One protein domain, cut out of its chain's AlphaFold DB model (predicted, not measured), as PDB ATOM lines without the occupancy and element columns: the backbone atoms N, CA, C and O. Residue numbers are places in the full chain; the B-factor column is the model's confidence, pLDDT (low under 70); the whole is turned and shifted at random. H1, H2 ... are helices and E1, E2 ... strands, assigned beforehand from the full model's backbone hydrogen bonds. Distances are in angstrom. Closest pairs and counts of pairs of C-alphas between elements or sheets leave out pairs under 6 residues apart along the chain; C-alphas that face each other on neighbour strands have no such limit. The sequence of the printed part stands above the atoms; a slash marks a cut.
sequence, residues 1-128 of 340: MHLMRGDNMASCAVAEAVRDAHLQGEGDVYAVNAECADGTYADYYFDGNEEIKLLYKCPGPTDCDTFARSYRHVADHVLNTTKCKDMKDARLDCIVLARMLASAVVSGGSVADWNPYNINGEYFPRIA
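What this domain is: This is residues 1 to 128 of the 340 residues of the protein "Thiamine-phosphate synthase" of Anaplasma marginale (UniProt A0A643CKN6). A strongly twisted sheet of five strands stands between helix H1, which packs along one of its faces, and a crossed pair of long helices, H2 and H3, which only graze the sheet. After H3 a long loop, residues 107 to 125, leads back to the short edge strand E5. The printed part has 128 residues, with three named helices and five named strands in the chain order E1 H1 E2 E3 E4 H2 H3 E5, a mixed class of helices and strands. The sheet is mixed, in the order E1 E2 E3 E4 E5, and the whole is compact, with a radius of gyration of the C-alphas of 13.9 A and spans of 37 by 34 by 23 A.

Where its parts are: Begin with the sheet: find C-alpha 2 at (43.823, -2.068, 27.593), where E1, residues 2 to 5, begins. E2, residues 29 to 35, covers 17.5 A, E3, residues 41 to 46, 17.1 A, and E4, residues 51 to 56, 16.4 A. E5, residues 126 to 128, ends at C-alpha 128, (28.894, 6.774, 16.752). H1, residues 11 to 23, is 18.9 A long; H2, residues 64 to 81, 25.2 A; H3, residues 87 to 106, runs 28.4 A from C-alpha 87 at (34.984, 11.720, 35.441).

How they stand to each other: E1 and E2 are parallel, with N 30 and O 2 at 2.9 A. E2, E3 and E4 form a meander, each strand the antiparallel neighbour of the one before; look for N 31 and O 44 at 2.8 A, and N 54 and O 43 at 2.8 A. E4 and E5 are antiparallel, with N 55 and O 126 at 2.8 A. E1, H1 and E2 form a strand-helix-strand unit, two parallel neighbour strands with a helix between, and its crossover is right-handed. H1 is on the sheet at a height of 8.2 A, over E2 and E3, and runs along the strands, at 19 degrees to E3 on the local plane. H2 only grazes the sheet with residues 64 to 68, and H3 with residues 92 to 103. H2 and H3 touch, their closest C-alphas being those of Tyr 71 and Ala 98 at 4.6 A, and run opposite ways at a steep tilt of 46 degrees. H2 has a kink of 32 degrees near residue 74. H1 is apart from H2 and H3. Every O i to N i+4 pair is within hydrogen-bond range in H1 and H3; in H2, 12 of 14 are.

The domain as a whole: The two C-alphas farthest apart, those of Gln 24 and Asn 118, are 39.6 A from each other. The printed part has no cut, and the link from H3 to E5, 19 residues, is long. The mean pLDDT of the printed part is 87.7, and no printed residue is under 70.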
ATOM      1  N   MET A   1      42.358   1.010  30.820       81.69
ATOM      2  CA  MET A   1      42.309   0.955  29.353       81.69
ATOM      3  C   MET A   1      43.404   0.036  28.835       81.69
ATOM      4  O   MET A   1      44.575   0.400  28.895       81.69
ATOM      5  N   HIS A   2      43.018  -1.153  28.391       87.00
ATOM      6  CA  HIS A   2      43.823  -2.068  27.593       87.00
ATOM      7  C   HIS A   2      43.815  -1.601  26.124       87.00
ATOM      8  O   HIS A   2      42.783  -1.138  25.637       87.00
ATOM      9  N   LEU A   3      44.959  -1.663  25.433       89.44
ATOM     10  CA  LEU A   3      45.106  -1.195  24.048       89.44
ATOM     11  C   LEU A   3      45.330  -2.366  23.092       89.44
ATOM     12  O   LEU A   3      46.284  -3.121  23.266       89.44
ATOM     13  N   MET A   4      44.522  -2.443  22.036       89.56
ATOM     14  CA  MET A   4      44.617  -3.469  20.990       89.56
ATOM     15  C   MET A   4      44.882  -2.852  19.614       89.56
ATOM     16  O   MET A   4      44.491  -1.713  19.352       89.56
ATOM     17  N   ARG A   5      45.504  -3.618  18.708       86.19
ATOM     18  CA  ARG A   5      45.575  -3.266  17.278       86.19
ATOM     19  C   ARG A   5      44.404  -3.881  16.514       86.19
ATOM     20  O   ARG A   5      44.159  -5.076  16.640       86.19
ATOM     21  N   GLY A   6      43.741  -3.063  15.700       79.38
ATOM     22  CA  GLY A   6      42.703  -3.476  14.753       79.38
ATOM     23  C   GLY A   6      43.216  -3.804  13.343       79.38
ATOM     24  O   GLY A   6      42.424  -4.208  12.498       79.38
ATOM     25  N   ASP A   7      44.515  -3.621  13.076       74.69
ATOM     26  CA  ASP A   7      45.106  -3.766  11.739       74.69
ATOM     27  C   ASP A   7      44.836  -5.150  11.117       74.69
ATOM     28  O   ASP A   7      44.962  -6.180  11.780       74.69
ATOM     29  N   ASN A   8      44.557  -5.179   9.808       70.88
ATOM     30  CA  ASN A   8      44.287  -6.389   9.014       70.88
ATOM     31  C   ASN A   8      43.055  -7.205   9.448       70.88
ATOM     32  O   ASN A   8      42.886  -8.343   9.003       70.88
ATOM     33  N   MET A   9      42.187  -6.647  10.291       77.88
ATOM     34  CA  MET A   9      40.899  -7.235  10.641       77.88
ATOM     35  C   MET A   9      39.768  -6.388  10.065       77.88
ATOM     36  O   MET A   9      39.824  -5.159  10.072       77.88
ATOM     37  N   ALA A  10      38.713  -7.051   9.592       78.94
ATOM     38  CA  ALA A  10      37.485  -6.353   9.244       78.94
ATOM     39  C   ALA A  10      36.954  -5.616  10.480       78.94
ATOM     40  O   ALA A  10      36.947  -6.167  11.580       78.94
ATOM     41  N   SER A  11      36.470  -4.390  10.295       80.56
ATOM     42  CA  SER A  11      35.976  -3.537  11.381       80.56
ATOM     43  C   SER A  11      34.911  -4.225  12.269       80.56
ATOM     44  O   SER A  11      34.906  -4.017  13.482       80.56
ATOM     45  N   CYS A  12      34.085  -5.126  11.717       80.88
ATOM     46  CA  CYS A  12      33.156  -5.954  12.497       80.88
ATOM     47  C   CYS A  12      33.858  -6.985  13.402       80.88
ATOM     48  O   CYS A  12      33.455  -7.164  14.545       80.88
ATOM     49  N   ALA A  13      34.940  -7.614  12.937       84.75
ATOM     50  CA  ALA A  13      35.715  -8.561  13.736       84.75
ATOM     51  C   ALA A  13      36.462  -7.858  14.884       84.75
ATOM     52  O   ALA A  13      36.580  -8.406  15.976       84.75
ATOM     53  N   VAL A  14      36.924  -6.618  14.667       85.56
ATOM     54  CA  VAL A  14      37.538  -5.809  15.735       85.56
ATOM     55  C   VAL A  14      36.525  -5.493  16.834       85.56
ATOM     56  O   VAL A  14      36.856  -5.580  18.013       85.56
ATOM     57  N   ALA A  15      35.287  -5.162  16.460       84.38
ATOM     58  CA  ALA A  15      34.212  -4.897  17.410       84.38
ATOM     59  C   ALA A  15      33.935  -6.098  18.334       84.38
ATOM     60  O   ALA A  15      33.854  -5.935  19.551       84.38
ATOM     61  N   GLU A  16      33.837  -7.304  17.767       86.38
ATOM     62  CA  GLU A  16      33.661  -8.546  18.531       86.38
ATOM     63  C   GLU A  16      34.853  -8.803  19.461       86.38
ATOM     64  O   GLU A  16      34.668  -9.010  20.660       86.38
ATOM     65  N   ALA A  17      36.080  -8.670  18.945       86.56
ATOM     66  CA  ALA A  17      37.298  -8.870  19.727       86.56
ATOM     67  C   ALA A  17      37.404  -7.912  20.929       86.56
ATOM     68  O   ALA A  17      37.872  -8.310  21.995       86.56
ATOM     69  N   VAL A  18      36.947  -6.663  20.787       86.12
ATOM     70  CA  VAL A  18      36.918  -5.681  21.884       86.12
ATOM     71  C   VAL A  18      35.945  -6.093  22.990       86.12
ATOM     72  O   VAL A  18      36.282  -5.975  24.170       86.12
ATOM     73  N   ARG A  19      34.756  -6.603  22.633       86.06
ATOM     74  CA  ARG A  19      33.796  -7.127  23.622       86.06
ATOM     75  C   ARG A  19      34.378  -8.333  24.351       86.06
ATOM     76  O   ARG A  19      34.345  -8.374  25.580       86.06
ATOM     77  N   ASP A  20      34.943  -9.276  23.606       87.75
ATOM     78  CA  ASP A  20      35.506 -10.507  24.161       87.75
ATOM     79  C   ASP A  20      36.666 -10.223  25.119       87.75
ATOM     80  O   ASP A  20      36.701 -10.778  26.218       87.75
ATOM     81  N   ALA A  21      37.574  -9.316  24.752       85.19
ATOM     82  CA  ALA A  21      38.683  -8.895  25.607       85.19
ATOM     83  C   ALA A  21      38.190  -8.279  26.931       85.19
ATOM     84  O   ALA A  21      38.670  -8.633  28.011       85.19
ATOM     85  N   HIS A  22      37.163  -7.422  26.882       86.19
ATOM     86  CA  HIS A  22      36.571  -6.859  28.097       86.19
ATOM     87  C   HIS A  22      35.949  -7.950  28.984       86.19
ATOM     88  O   HIS A  22      36.190  -7.982  30.192       86.19
ATOM     89  N   LEU A  23      35.193  -8.882  28.387       85.06
ATOM     90  CA  LEU A  23      34.562 -10.004  29.097       85.06
ATOM     91  C   LEU A  23      35.582 -10.968  29.725       85.06
ATOM     92  O   LEU A  23      35.274 -11.620  30.721       85.06
ATOM     93  N   GLN A  24      36.802 -11.028  29.188       88.00
ATOM     94  CA  GLN A  24      37.924 -11.783  29.753       88.00
ATOM     95  C   GLN A  24      38.615 -11.067  30.931       88.00
ATOM     96  O   GLN A  24      39.526 -11.627  31.542       88.00
ATOM     97  N   GLY A  25      38.150  -9.871  31.310       82.44
ATOM     98  CA  GLY A  25      38.590  -9.156  32.508       82.44
ATOM     99  C   GLY A  25      39.672  -8.102  32.270       82.44
ATOM    100  O   GLY A  25      40.305  -7.667  33.231       82.44
ATOM    101  N   GLU A  26      39.885  -7.657  31.030       77.75
ATOM    102  CA  GLU A  26      40.939  -6.685  30.689       77.75
ATOM    103  C   GLU A  26      40.607  -5.215  31.044       77.75
ATOM    104  O   GLU A  26      41.396  -4.302  30.777       77.75
ATOM    105  N   GLY A  27      39.473  -4.970  31.710       85.00
ATOM    106  CA  GLY A  27      38.971  -3.623  32.009       85.00
ATOM    107  C   GLY A  27      38.530  -2.899  30.735       85.00
ATOM    108  O   GLY A  27      38.207  -3.549  29.749       85.00
ATOM    109  N   ASP A  28      38.486  -1.563  30.725       87.75
ATOM    110  CA  ASP A  28      38.119  -0.818  29.507       87.75
ATOM    111  C   ASP A  28      39.056  -1.196  28.352       87.75
ATOM    112  O   ASP A  28      40.277  -1.145  28.522       87.75
ATOM    113  N   VAL A  29      38.519  -1.519  27.180       87.12
ATOM    114  CA  VAL A  29      39.302  -1.921  26.005       87.12
ATOM    115  C   VAL A  29      39.189  -0.847  24.930       87.12
ATOM    116  O   VAL A  29      38.102  -0.339  24.659       87.12
ATOM    117  N   TYR A  30      40.319  -0.497  24.317       90.50
ATOM    118  CA  TYR A  30      40.385   0.427  23.191       90.50
ATOM    119  C   TYR A  30      41.203  -0.178  22.050       90.50
ATOM    120  O   TYR A  30      42.425  -0.314  22.150       90.50
ATOM    121  N   ALA A  31      40.536  -0.543  20.957       88.44
ATOM    122  CA  ALA A  31      41.193  -1.006  19.743       88.44
ATOM    123  C   ALA A  31      41.425   0.157  18.784       88.44
ATOM    124  O   ALA A  31      40.506   0.904  18.449       88.44
ATOM    125  N   VAL A  32      42.671   0.284  18.339       87.44
ATOM    126  CA  VAL A  32      43.135   1.354  17.463       87.44
ATOM    127  C   VAL A  32      43.207   0.867  16.018       87.44
ATOM    128  O   VAL A  32      43.729  -0.221  15.768       87.44
ATOM    129  N   ASN A  33      42.798   1.725  15.081       85.38
ATOM    130  CA  ASN A  33      43.124   1.625  13.655       85.38
ATOM    131  C   ASN A  33      42.509   0.406  12.942       85.38
ATOM    132  O   ASN A  33      43.164  -0.286  12.169       85.38
ATOM    133  N   ALA A  34      41.227   0.147  13.187       84.88
ATOM    134  CA  ALA A  34      40.449  -0.794  12.391       84.88
ATOM    135  C   ALA A  34      40.139  -0.198  11.009       84.88
ATOM    136  O   ALA A  34      39.687   0.943  10.910       84.88
ATOM    137  N   GLU A  35      40.357  -0.963   9.942       80.81
ATOM    138  CA  GLU A  35      40.100  -0.510   8.573       80.81
ATOM    139  C   GLU A  35      38.610  -0.647   8.215       80.81
ATOM    140  O   GLU A  35      37.984  -1.696   8.418       80.81
ATOM    141  N   CYS A  36      38.027   0.430   7.688       79.06
ATOM    142  CA  CYS A  36      36.667   0.455   7.160       79.06
ATOM    143  C   CYS A  36      36.664   0.138   5.658       79.06
ATOM    144  O   CYS A  36      37.615   0.434   4.936       79.06
ATOM    145  N   ALA A  37      35.547  -0.392   5.149       76.19
ATOM    146  CA  ALA A  37      35.411  -0.765   3.736       76.19
ATOM    147  C   ALA A  37      35.557   0.415   2.750       76.19
ATOM    148  O   ALA A  37      35.830   0.203   1.571       76.19
ATOM    149  N   ASP A  38      35.368   1.652   3.214       76.50
ATOM    150  CA  ASP A  38      35.499   2.882   2.426       76.50
ATOM    151  C   ASP A  38      36.915   3.494   2.468       76.50
ATOM    152  O   ASP A  38      37.119   4.610   1.986       76.50
ATOM    153  N   GLY A  39      37.890   2.782   3.047       73.88
ATOM    154  CA  GLY A  39      39.270   3.244   3.206       73.88
ATOM    155  C   GLY A  39      39.463   4.263   4.333       73.88
ATOM    156  O   GLY A  39      40.516   4.897   4.408       73.88
ATOM    157  N   THR A  40      38.458   4.464   5.194       80.38
ATOM    158  CA  THR A  40      38.615   5.210   6.452       80.38
ATOM    159  C   THR A  40      39.066   4.300   7.596       80.38
ATOM    160  O   THR A  40      39.143   3.081   7.446       80.38
ATOM    161  N   TYR A  41      39.372   4.900   8.750       85.38
ATOM    162  CA  TYR A  41      39.755   4.172   9.955       85.38
ATOM    163  C   TYR A  41      38.734   4.385  11.071       85.38
ATOM    164  O   TYR A  41      38.145   5.468  11.211       85.38
ATOM    165  N   ALA A  42      38.568   3.347  11.883       89.88
ATOM    166  CA  ALA A  42      37.770   3.363  13.088       89.88
ATOM    167  C   ALA A  42      38.586   2.925  14.307       89.88
ATOM    168  O   ALA A  42      39.470   2.076  14.213       89.88
ATOM    169  N   ASP A  43      38.241   3.465  15.469       92.69
ATOM    170  CA  ASP A  43      38.598   2.857  16.747       92.69
ATOM    171  C   ASP A  43      37.352   2.385  17.466       92.69
ATOM    172  O   ASP A  43      36.255   2.911  17.261       92.69
ATOM    173  N   TYR A  44      37.560   1.437  18.366       93.25
ATOM    174  CA  TYR A  44      36.513   0.817  19.154       93.25
ATOM    175  C   TYR A  44      36.860   0.944  20.623       93.25
ATOM    176  O   TYR A  44      37.931   0.513  21.040       93.25
ATOM    177  N   TYR A  45      35.956   1.525  21.399       93.44
ATOM    178  CA  TYR A  45      36.061   1.616  22.848       93.44
ATOM    179  C   TYR A  45      34.884   0.910  23.504       93.44
ATOM    180  O   TYR A  45      33.740   1.104  23.087       93.44
ATOM    181  N   PHE A  46      35.171   0.140  24.549       91.81
ATOM    182  CA  PHE A  46      34.160  -0.463  25.403       91.81
ATOM    183  C   PHE A  46      34.609  -0.459  26.864       91.81
ATOM    184  O   PHE A  46      35.700  -0.929  27.188       91.81
ATOM    185  N   ASP A  47      33.755   0.062  27.747       87.81
ATOM    186  CA  ASP A  47      33.988   0.133  29.201       87.81
ATOM    187  C   ASP A  47      33.071  -0.789  30.019       87.81
ATOM    188  O   ASP A  47      32.959  -0.648  31.237       87.81
ATOM    189  N   GLY A  48      32.375  -1.706  29.346       85.62
ATOM    190  CA  GLY A  48      31.356  -2.561  29.954       85.62
ATOM    191  C   GLY A  48      29.946  -1.970  29.919       85.62
ATOM    192  O   GLY A  48      28.981  -2.717  30.058       85.62
ATOM    193  N   ASN A  49      29.803  -0.659  29.693       85.06
ATOM    194  CA  ASN A  49      28.509   0.025  29.633       85.06
ATOM    195  C   ASN A  49      28.252   0.694  28.279       85.06
ATOM    196  O   ASN A  49      27.122   0.678  27.797       85.06
ATOM    197  N   GLU A  50      29.268   1.317  27.681       86.38
ATOM    198  CA  GLU A  50      29.130   2.097  26.452       86.38
ATOM    199  C   GLU A  50      30.048   1.567  25.352       86.38
ATOM    200  O   GLU A  50      31.263   1.483  25.516       86.38
ATOM    201  N   GLU A  51      29.446   1.240  24.211       91.19
ATOM    202  CA  GLU A  51      30.147   0.927  22.971       91.19
ATOM    203  C   GLU A  51      30.299   2.199  22.139       91.19
ATOM    204  O   GLU A  51      29.308   2.816  21.735       91.19
ATOM    205  N   ILE A  52      31.540   2.590  21.859       90.94
ATOM    206  CA  ILE A  52      31.851   3.782  21.066       90.94
ATOM    207  C   ILE A  52      32.688   3.376  19.861       90.94
ATOM    208  O   ILE A  52      33.783   2.832  20.008       90.94
ATOM    209  N   LYS A  53      32.198   3.718  18.667       91.94
ATOM    210  CA  LYS A  53      32.969   3.662  17.424       91.94
ATOM    211  C   LYS A  53      33.442   5.073  17.076       91.94
ATOM    212  O   LYS A  53      32.624   5.956  16.803       91.94
ATOM    213  N   LEU A  54      34.753   5.310  17.097       91.88
ATOM    214  CA  LEU A  54      35.344   6.580  16.671       91.88
ATOM    215  C   LEU A  54      35.717   6.498  15.198       91.88
ATOM    216  O   LEU A  54      36.563   5.699  14.830       91.88
ATOM    217  N   LEU A  55      35.145   7.365  14.371       89.38
ATOM    218  CA  LEU A  55      35.436   7.474  12.945       89.38
ATOM    219  C   LEU A  55      36.306   8.699  12.683       89.38
ATOM    220  O   LEU A  55      35.934   9.822  13.041       89.38
ATOM    221  N   TYR A  56      37.425   8.515  11.993       87.62
ATOM    222  CA  TYR A  56      38.361   9.599  11.705       87.62
ATOM    223  C   TYR A  56      39.026   9.428  10.341       87.62
ATOM    224  O   TYR A  56      39.044   8.354   9.745       87.62
ATOM    225  N   LYS A  57      39.552  10.540   9.824       79.12
ATOM    226  CA  LYS A  57      40.392  10.551   8.627       79.12
ATOM    227  C   LYS A  57      41.830  10.772   9.063       79.12
ATOM    228  O   LYS A  57      42.110  11.735   9.770       79.12
ATOM    229  N   CYS A  58      42.717   9.893   8.626       75.31
ATOM    230  CA  CYS A  58      44.144   9.986   8.887       75.31
ATOM    231  C   CYS A  58      44.896   9.593   7.607       75.31
ATOM    232  O   CYS A  58      44.464   8.655   6.936       75.31
ATOM    233  N   PRO A  59      45.989  10.285   7.236       72.88
ATOM    234  CA  PRO A  59      46.779   9.942   6.052       72.88
ATOM    235  C   PRO A  59      47.544   8.614   6.172       72.88
ATOM    236  O   PRO A  59      48.096   8.148   5.178       72.88
ATOM    237  N   GLY A  60      47.586   7.998   7.356       75.12
ATOM    238  CA  GLY A  60      48.216   6.700   7.564       75.12
ATOM    239  C   GLY A  60      47.732   5.993   8.833       75.12
ATOM    240  O   GLY A  60      47.022   6.598   9.646       75.12
ATOM    241  N   PRO A  61      48.116   4.721   9.016       78.25
ATOM    242  CA  PRO A  61      47.737   3.946  10.186       78.25
ATOM    243  C   PRO A  61      48.317   4.565  11.460       78.25
ATOM    244  O   PRO A  61      49.472   4.993  11.492       78.25
ATOM    245  N   THR A  62      47.524   4.603  12.528       86.62
ATOM    246  CA  THR A  62      48.015   4.999  13.857       86.62
ATOM    247  C   THR A  62      48.356   3.756  14.664       86.62
ATOM    248  O   THR A  62      47.492   2.913  14.864       86.62
ATOM    249  N   ASP A  63      49.578   3.641  15.184       87.69
ATOM    250  CA  ASP A  63      49.920   2.551  16.099       87.69
ATOM    251  C   ASP A  63      49.502   2.828  17.558       87.69
ATOM    252  O   ASP A  63      49.265   3.971  17.972       87.69
ATOM    253  N   CYS A  64      49.426   1.760  18.361       91.25
ATOM    254  CA  CYS A  64      49.083   1.852  19.782       91.25
ATOM    255  C   CYS A  64      50.030   2.774  20.557       91.25
ATOM    256  O   CYS A  64      49.574   3.494  21.440       91.25
ATOM    257  N   ASP A  65      51.325   2.793  20.228       92.06
ATOM    258  CA  ASP A  65      52.312   3.609  20.938       92.06
ATOM    259  C   ASP A  65      52.088   5.106  20.703       92.06
ATOM    260  O   ASP A  65      52.172   5.914  21.632       92.06
ATOM    261  N   THR A  66      51.773   5.492  19.470       92.81
ATOM    262  CA  THR A  66      51.460   6.868  19.081       92.81
ATOM    263  C   THR A  66      50.173   7.330  19.737       92.81
ATOM    264  O   THR A  66      50.146   8.417  20.328       92.81
ATOM    265  N   PHE A  67      49.133   6.492  19.727       94.12
ATOM    266  CA  PHE A  67      47.908   6.790  20.459       94.12
ATOM    267  C   PHE A  67      48.165   6.892  21.971       94.12
ATOM    268  O   PHE A  67      47.776   7.879  22.587       94.12
ATOM    269  N   ALA A  68      48.900   5.953  22.572       93.88
ATOM    270  CA  ALA A  68      49.200   5.945  24.004       93.88
ATOM    271  C   ALA A  68      50.022   7.162  24.456       93.88
ATOM    272  O   ALA A  68      49.797   7.701  25.544       93.88
ATOM    273  N   ARG A  69      50.994   7.617  23.652       94.44
ATOM    274  CA  ARG A  69      51.732   8.867  23.914       94.44
ATOM    275  C   ARG A  69      50.802  10.077  23.851       94.44
ATOM    276  O   ARG A  69      50.835  10.896  24.768       94.44
ATOM    277  N   SER A  70      49.957  10.150  22.825       94.62
ATOM    278  CA  SER A  70      48.982  11.235  22.653       94.62
ATOM    279  C   SER A  70      47.981  11.272  23.811       94.62
ATOM    280  O   SER A  70      47.764  12.322  24.406       94.62
ATOM    281  N   TYR A  71      47.450  10.112  24.203       95.00
ATOM    282  CA  TYR A  71      46.521   9.970  25.319       95.00
ATOM    283  C   TYR A  71      47.134  10.421  26.638       95.00
ATOM    284  O   TYR A  71      46.530  11.228  27.337       95.00
ATOM    285  N   ARG A  72      48.349   9.963  26.974       93.62
ATOM    286  CA  ARG A  72      49.032  10.396  28.205       93.62
ATOM    287  C   ARG A  72      49.232  11.908  28.247       93.62
ATOM    288  O   ARG A  72      49.012  12.511  29.291       93.62
ATOM    289  N   HIS A  73      49.623  12.503  27.122       92.94
ATOM    290  CA  HIS A  73      49.858  13.940  27.036       92.94
ATOM    291  C   HIS A  73      48.565  14.753  27.205       92.94
ATOM    292  O   HIS A  73      48.518  15.703  27.980       92.94
ATOM    293  N   VAL A  74      47.491  14.345  26.525       94.12
ATOM    294  CA  VAL A  74      46.174  14.988  26.626       94.12
ATOM    295  C   VAL A  74      45.576  14.819  28.023       94.12
ATOM    296  O   VAL A  74      45.073  15.786  28.596       94.12
ATOM    297  N   ALA A  75      45.627  13.605  28.577       93.88
ATOM    298  CA  ALA A  75      44.988  13.274  29.845       93.88
ATOM    299  C   ALA A  75      45.555  14.084  31.019       93.88
ATOM    300  O   ALA A  75      44.782  14.500  31.880       93.88
ATOM    301  N   ASP A  76      46.863  14.361  31.024       90.06
ATOM    302  CA  ASP A  76      47.493  15.211  32.043       90.06
ATOM    303  C   ASP A  76      46.850  16.606  32.095       90.06
ATOM    304  O   ASP A  76      46.546  17.125  33.166       90.06
ATOM    305  N   HIS A  77      46.526  17.194  30.943       89.88
ATOM    306  CA  HIS A  77      45.828  18.476  30.914       89.88
ATOM    307  C   HIS A  77      44.327  18.341  31.204       89.88
ATOM    308  O   HIS A  77      43.785  19.049  32.057       89.88
ATOM    309  N   VAL A  78      43.634  17.459  30.477       92.75
ATOM    310  CA  VAL A  78      42.166  17.373  30.491       92.75
ATOM    311  C   VAL A  78      41.655  16.985  31.872       92.75
ATOM    312  O   VAL A  78      40.757  17.641  32.392       92.75
ATOM    313  N   LEU A  79      42.244  15.975  32.515       92.88
ATOM    314  CA  LEU A  79      41.759  15.498  33.814       92.88
ATOM    315  C   LEU A  79      41.975  16.527  34.935       92.88
ATOM    316  O   LEU A  79      41.197  16.557  35.885       92.88
ATOM    317  N   ASN A  80      42.970  17.409  34.802       89.44
ATOM    318  CA  ASN A  80      43.245  18.479  35.764       89.44
ATOM    319  C   ASN A  80      42.409  19.749  35.529       89.44
ATOM    320  O   ASN A  80      42.228  20.553  36.443       89.44
ATOM    321  N   THR A  81      41.889  19.949  34.315       89.31
ATOM    322  CA  THR A  81      41.184  21.186  33.924       89.31
ATOM    323  C   THR A  81      39.720  20.976  33.547       89.31
ATOM    324  O   THR A  81      39.011  21.951  33.273       89.31
ATOM    325  N   THR A  82      39.252  19.723  33.572       91.56
ATOM    326  CA  THR A  82      37.931  19.335  33.081       91.56
ATOM    327  C   THR A  82      36.796  20.150  33.700       91.56
ATOM    328  O   THR A  82      36.749  20.468  34.900       91.56
ATOM    329  N   LYS A  83      35.846  20.493  32.831       91.69
ATOM    330  CA  LYS A  83      34.579  21.124  33.194       91.69
ATOM    331  C   LYS A  83      33.478  20.094  33.439       91.69
ATOM    332  O   LYS A  83      32.434  20.474  33.965       91.69
ATOM    333  N   CYS A  84      33.708  18.818  33.141       92.25
ATOM    334  CA  CYS A  84      32.790  17.736  33.482       92.25
ATOM    335  C   CYS A  84      32.779  17.521  35.002       92.25
ATOM    336  O   CYS A  84      33.828  17.536  35.649       92.25
ATOM    337  N   LYS A  85      31.592  17.352  35.593       92.19
ATOM    338  CA  LYS A  85      31.461  16.915  36.993       92.19
ATOM    339  C   LYS A  85      31.613  15.398  37.118       92.19
ATOM    340  O   LYS A  85      32.060  14.936  38.162       92.19
ATOM    341  N   ASP A  86      31.258  14.651  36.072       91.56
ATOM    342  CA  ASP A  86      31.503  13.215  35.978       91.56
ATOM    343  C   ASP A  86      32.868  12.952  35.324       91.56
ATOM    344  O   ASP A  86      33.202  13.500  34.268       91.56
ATOM    345  N   MET A  87      33.675  12.105  35.962       90.81
ATOM    346  CA  MET A  87      34.984  11.720  35.441       90.81
ATOM    347  C   MET A  87      34.888  10.777  34.241       90.81
ATOM    348  O   MET A  87      35.857  10.696  33.484       90.81
ATOM    349  N   LYS A  88      33.756  10.090  34.036       90.44
ATOM    350  CA  LYS A  88      33.518   9.304  32.821       90.44
ATOM    351  C   LYS A  88      33.559  10.209  31.586       90.44
ATOM    352  O   LYS A  88      34.344   9.951  30.676       90.44
ATOM    353  N   ASP A  89      32.825  11.320  31.609       92.31
ATOM    354  CA  ASP A  89      32.803  12.297  30.513       92.31
ATOM    355  C   ASP A  89      34.201  12.872  30.238       92.31
ATOM    356  O   ASP A  89      34.626  12.992  29.091       92.31
ATOM    357  N   ALA A  90      34.958  13.184  31.298       94.00
ATOM    358  CA  ALA A  90      36.322  13.696  31.166       94.00
ATOM    359  C   ALA A  90      37.282  12.679  30.516       94.00
ATOM    360  O   ALA A  90      38.176  13.066  29.762       94.00
ATOM    361  N   ARG A  91      37.109  11.378  30.787       93.19
ATOM    362  CA  ARG A  91      37.899  10.306  30.156       93.19
ATOM    363  C   ARG A  91      37.543  10.133  28.683       93.19
ATOM    364  O   ARG A  91      38.448   9.970  27.867       93.19
ATOM    365  N   LEU A  92      36.265  10.236  28.325       93.94
ATOM    366  CA  LEU A  92      35.837  10.216  26.923       93.94
ATOM    367  C   LEU A  92      36.392  11.418  26.144       93.94
ATOM    368  O   LEU A  92      36.875  11.253  25.022       93.94
ATOM    369  N   ASP A  93      36.436  12.601  26.757       94.69
ATOM    370  CA  ASP A  93      37.111  13.767  26.179       94.69
ATOM    371  C   ASP A  93      38.610  13.508  25.957       94.69
ATOM    372  O   ASP A  93      39.146  13.879  24.909       94.69
ATOM    373  N   CYS A  94      39.288  12.814  26.883       95.06
ATOM    374  CA  CYS A  94      40.683  12.404  26.685       95.06
ATOM    375  C   CYS A  94      40.835  11.522  25.443       95.06
ATOM    376  O   CYS A  94      41.747  11.751  24.657       95.06
ATOM    377  N   ILE A  95      39.944  10.547  25.236       95.00
ATOM    378  CA  ILE A  95      39.974   9.654  24.068       95.00
ATOM    379  C   ILE A  95      39.814  10.450  22.765       95.00
ATOM    380  O   ILE A  95      40.598  10.278  21.830       95.00
ATOM    381  N   VAL A  96      38.829  11.349  22.707       94.62
ATOM    382  CA  VAL A  96      38.536  12.173  21.520       94.62
ATOM    383  C   VAL A  96      39.717  13.058  21.150       94.62
ATOM    384  O   VAL A  96      40.168  13.073  20.003       94.62
ATOM    385  N   LEU A  97      40.247  13.777  22.135       94.31
ATOM    386  CA  LEU A  97      41.356  14.697  21.929       94.31
ATOM    387  C   LEU A  97      42.672  13.951  21.661       94.31
ATOM    388  O   LEU A  97      43.463  14.395  20.831       94.31
ATOM    389  N   ALA A  98      42.884  12.785  22.280       94.56
ATOM    390  CA  ALA A  98      44.023  11.917  21.994       94.56
ATOM    391  C   ALA A  98      43.993  11.386  20.563       94.56
ATOM    392  O   ALA A  98      45.030  11.382  19.904       94.56
ATOM    393  N   ARG A  99      42.821  10.982  20.056       93.81
ATOM    394  CA  ARG A  99      42.669  10.554  18.662       93.81
ATOM    395  C   ARG A  99      42.947  11.697  17.692       93.81
ATOM    396  O   ARG A  99      43.664  11.511  16.707       93.81
ATOM    397  N   MET A 100      42.424  12.887  17.983       92.56
ATOM    398  CA  MET A 100      42.711  14.080  17.187       92.56
ATOM    399  C   MET A 100      44.220  14.368  17.142       92.56
ATOM    400  O   MET A 100      44.780  14.543  16.061       92.56
ATOM    401  N   LEU A 101      44.897  14.348  18.297       93.06
ATOM    402  CA  LEU A 101      46.342  14.564  18.381       93.06
ATOM    403  C   LEU A 101      47.136  13.462  17.669       93.06
ATOM    404  O   LEU A 101      48.056  13.765  16.916       93.06
ATOM    405  N   ALA A 102      46.760  12.195  17.842       93.19
ATOM    406  CA  ALA A 102      47.429  11.077  17.184       93.19
ATOM    407  C   ALA A 102      47.342  11.188  15.652       93.19
ATOM    408  O   ALA A 102      48.335  10.967  14.961       93.19
ATOM    409  N   SER A 103      46.192  11.618  15.126       91.69
ATOM    410  CA  SER A 103      46.002  11.856  13.688       91.69
ATOM    411  C   SER A 103      46.870  13.016  13.176       91.69
ATOM    412  O   SER A 103      47.445  12.932  12.088       91.69
ATOM    413  N   ALA A 104      47.027  14.077  13.975       90.88
ATOM    414  CA  ALA A 104      47.933  15.180  13.654       90.88
ATOM    415  C   ALA A 104      49.407  14.732  13.643       90.88
ATOM    416  O   ALA A 104      50.154  15.109  12.742       90.88
ATOM    417  N   VAL A 105      49.817  13.878  14.588       92.25
ATOM    418  CA  VAL A 105      51.178  13.317  14.649       92.25
ATOM    419  C   VAL A 105      51.489  12.463  13.421       92.25
ATOM    420  O   VAL A 105      52.533  12.636  12.798       92.25
ATOM    421  N   VAL A 106      50.564  11.588  13.015       91.00
ATOM    422  CA  VAL A 106      50.720  10.782  11.789       91.00
ATOM    423  C   VAL A 106      50.792  11.663  10.533       91.00
ATOM    424  O   VAL A 106      51.426  11.294   9.548       91.00
ATOM    425  N   SER A 107      50.211  12.862  10.584       89.44
ATOM    426  CA  SER A 107      50.257  13.851   9.501       89.44
ATOM    427  C   SER A 107      51.513  14.740   9.517       89.44
ATOM    428  O   SER A 107      51.572  15.724   8.785       89.44
ATOM    429  N   GLY A 108      52.523  14.410  10.333       90.06
ATOM    430  CA  GLY A 108      53.795  15.136  10.422       90.06
ATOM    431  C   GLY A 108      53.893  16.143  11.573       90.06
ATOM    432  O   GLY A 108      54.909  16.827  11.683       90.06
ATOM    433  N   GLY A 109      52.869  16.239  12.426       90.56
ATOM    434  CA  GLY A 109      52.915  17.027  13.659       90.56
ATOM    435  C   GLY A 109      53.645  16.324  14.809       90.56
ATOM    436  O   GLY A 109      54.109  15.188  14.694       90.56
ATOM    437  N   SER A 110      53.706  16.989  15.962       91.00
ATOM    438  CA  SER A 110      54.279  16.456  17.197       91.00
ATOM    439  C   SER A 110      53.272  16.476  18.344       91.00
ATOM    440  O   SER A 110      52.434  17.366  18.453       91.00
ATOM    441  N   VAL A 111      53.407  15.529  19.277       90.00
ATOM    442  CA  VAL A 111      52.665  15.558  20.552       90.00
ATOM    443  C   VAL A 111      52.957  16.854  21.320       90.00
ATOM    444  O   VAL A 111      52.085  17.359  22.014       90.00
ATOM    445  N   ALA A 112      54.158  17.421  21.157       88.94
ATOM    446  CA  ALA A 112      54.555  18.681  21.784       88.94
ATOM    447  C   ALA A 112      53.814  19.913  21.230       88.94
ATOM    448  O   ALA A 112      53.811  20.952  21.884       88.94
ATOM    449  N   ASP A 113      53.174  19.799  20.061       85.38
ATOM    450  CA  ASP A 113      52.390  20.884  19.459       85.38
ATOM    451  C   ASP A 113      50.983  20.985  20.069       85.38
ATOM    452  O   ASP A 113      50.215  21.893  19.738       85.38
ATOM    453  N   TRP A 114      50.619  20.050  20.954       87.94
ATOM    454  CA  TRP A 114      49.330  20.041  21.622       87.94
ATOM    455  C   TRP A 114      49.103  21.332  22.409       87.94
ATOM    456  O   TRP A 114      49.817  21.657  23.359       87.94
ATOM    457  N   ASN A 115      48.038  22.043  22.043       87.06
ATOM    458  CA  ASN A 115      47.575  23.208  22.767       87.06
ATOM    459  C   ASN A 115      46.074  23.065  23.049       87.06
ATOM    460  O   ASN A 115      45.265  23.175  22.124       87.06
ATOM    461  N   PRO A 116      45.669  22.893  24.318       81.19
ATOM    462  CA  PRO A 116      44.264  22.739  24.681       81.19
ATOM    463  C   PRO A 116      43.440  24.005  24.419       81.19
ATOM    464  O   PRO A 116      42.216  23.940  24.441       81.19
ATOM    465  N   TYR A 117      44.097  25.135  24.142       79.88
ATOM    466  CA  TYR A 117      43.504  26.431  23.812       79.88
ATOM    467  C   TYR A 117      43.558  26.780  22.317       79.88
ATOM    468  O   TYR A 117      43.033  27.818  21.914       79.88
ATOM    469  N   ASN A 118      44.179  25.934  21.490       82.75
ATOM    470  CA  ASN A 118      44.264  26.117  20.044       82.75
ATOM    471  C   ASN A 118      44.347  24.755  19.346       82.75
ATOM    472  O   ASN A 118      45.420  24.303  18.952       82.75
ATOM    473  N   ILE A 119      43.201  24.089  19.239       81.44
ATOM    474  CA  ILE A 119      43.101  22.757  18.648       81.44
ATOM    475  C   ILE A 119      42.759  22.850  17.159       81.44
ATOM    476  O   ILE A 119      41.888  23.622  16.759       81.44
ATOM    477  N   ASN A 120      43.421  22.041  16.330       76.81
ATOM    478  CA  ASN A 120      43.089  21.945  14.911       76.81
ATOM    479  C   ASN A 120      41.883  21.009  14.708       76.81
ATOM    480  O   ASN A 120      42.011  19.788  14.791       76.81
ATOM    481  N   GLY A 121      40.719  21.582  14.385       81.56
ATOM    482  CA  GLY A 121      39.489  20.839  14.080       81.56
ATOM    483  C   GLY A 121      39.510  20.041  12.763       81.56
ATOM    484  O   GLY A 121      38.505  19.435  12.388       81.56
ATOM    485  N   GLU A 122      40.612  20.047  12.015       86.12
ATOM    486  CA  GLU A 122      40.800  19.218  10.820       86.12
ATOM    487  C   GLU A 122      40.707  17.722  11.135       86.12
ATOM    488  O   GLU A 122      39.973  17.007  10.453       86.12
ATOM    489  N   TYR A 123      41.365  17.289  12.214       88.38
ATOM    490  CA  TYR A 123      41.437  15.889  12.642       88.38
ATOM    491  C   TYR A 123      40.417  15.525  13.724       88.38
ATOM    492  O   TYR A 123      40.547  14.490  14.381       88.38
ATOM    493  N   PHE A 124      39.422  16.382  13.961       91.00
ATOM    494  CA  PHE A 124      38.421  16.126  14.987       91.00
ATOM    495  C   PHE A 124      37.620  14.859  14.627       91.00
ATOM    496  O   PHE A 124      37.047  14.798  13.531       91.00
ATOM    497  N   PRO A 125      37.597  13.829  15.496       91.62
ATOM    498  CA  PRO A 125      36.932  12.575  15.182       91.62
ATOM    499  C   PRO A 125      35.413  12.718  15.307       91.62
ATOM    500  O   PRO A 125      34.878  13.695  15.834       91.62
ATOM    501  N   ARG A 126      34.704  11.697  14.837       91.94
ATOM    502  CA  ARG A 126      33.253  11.557  14.981       91.94
ATOM    503  C   ARG A 126      32.963  10.330  15.830       91.94
ATOM    504  O   ARG A 126      33.625   9.315  15.651       91.94
ATOM    505  N   ILE A 127      31.986  10.416  16.727       92.19
ATOM    506  CA  ILE A 127      31.584   9.298  17.587       92.19
ATOM    507  C   ILE A 127      30.219   8.782  17.156       92.19
ATOM    508  O   ILE A 127      29.246   9.530  17.155       92.19
ATOM    509  N   ALA A 128      30.149   7.492  16.858       89.38
ATOM    510  CA  ALA A 128      28.894   6.774  16.752       89.38
ATOM    511  C   ALA A 128      28.655   5.940  18.018       89.38
ATOM    512  O   ALA A 128      29.584   5.338  18.564       89.38
TER     513      ALA A 128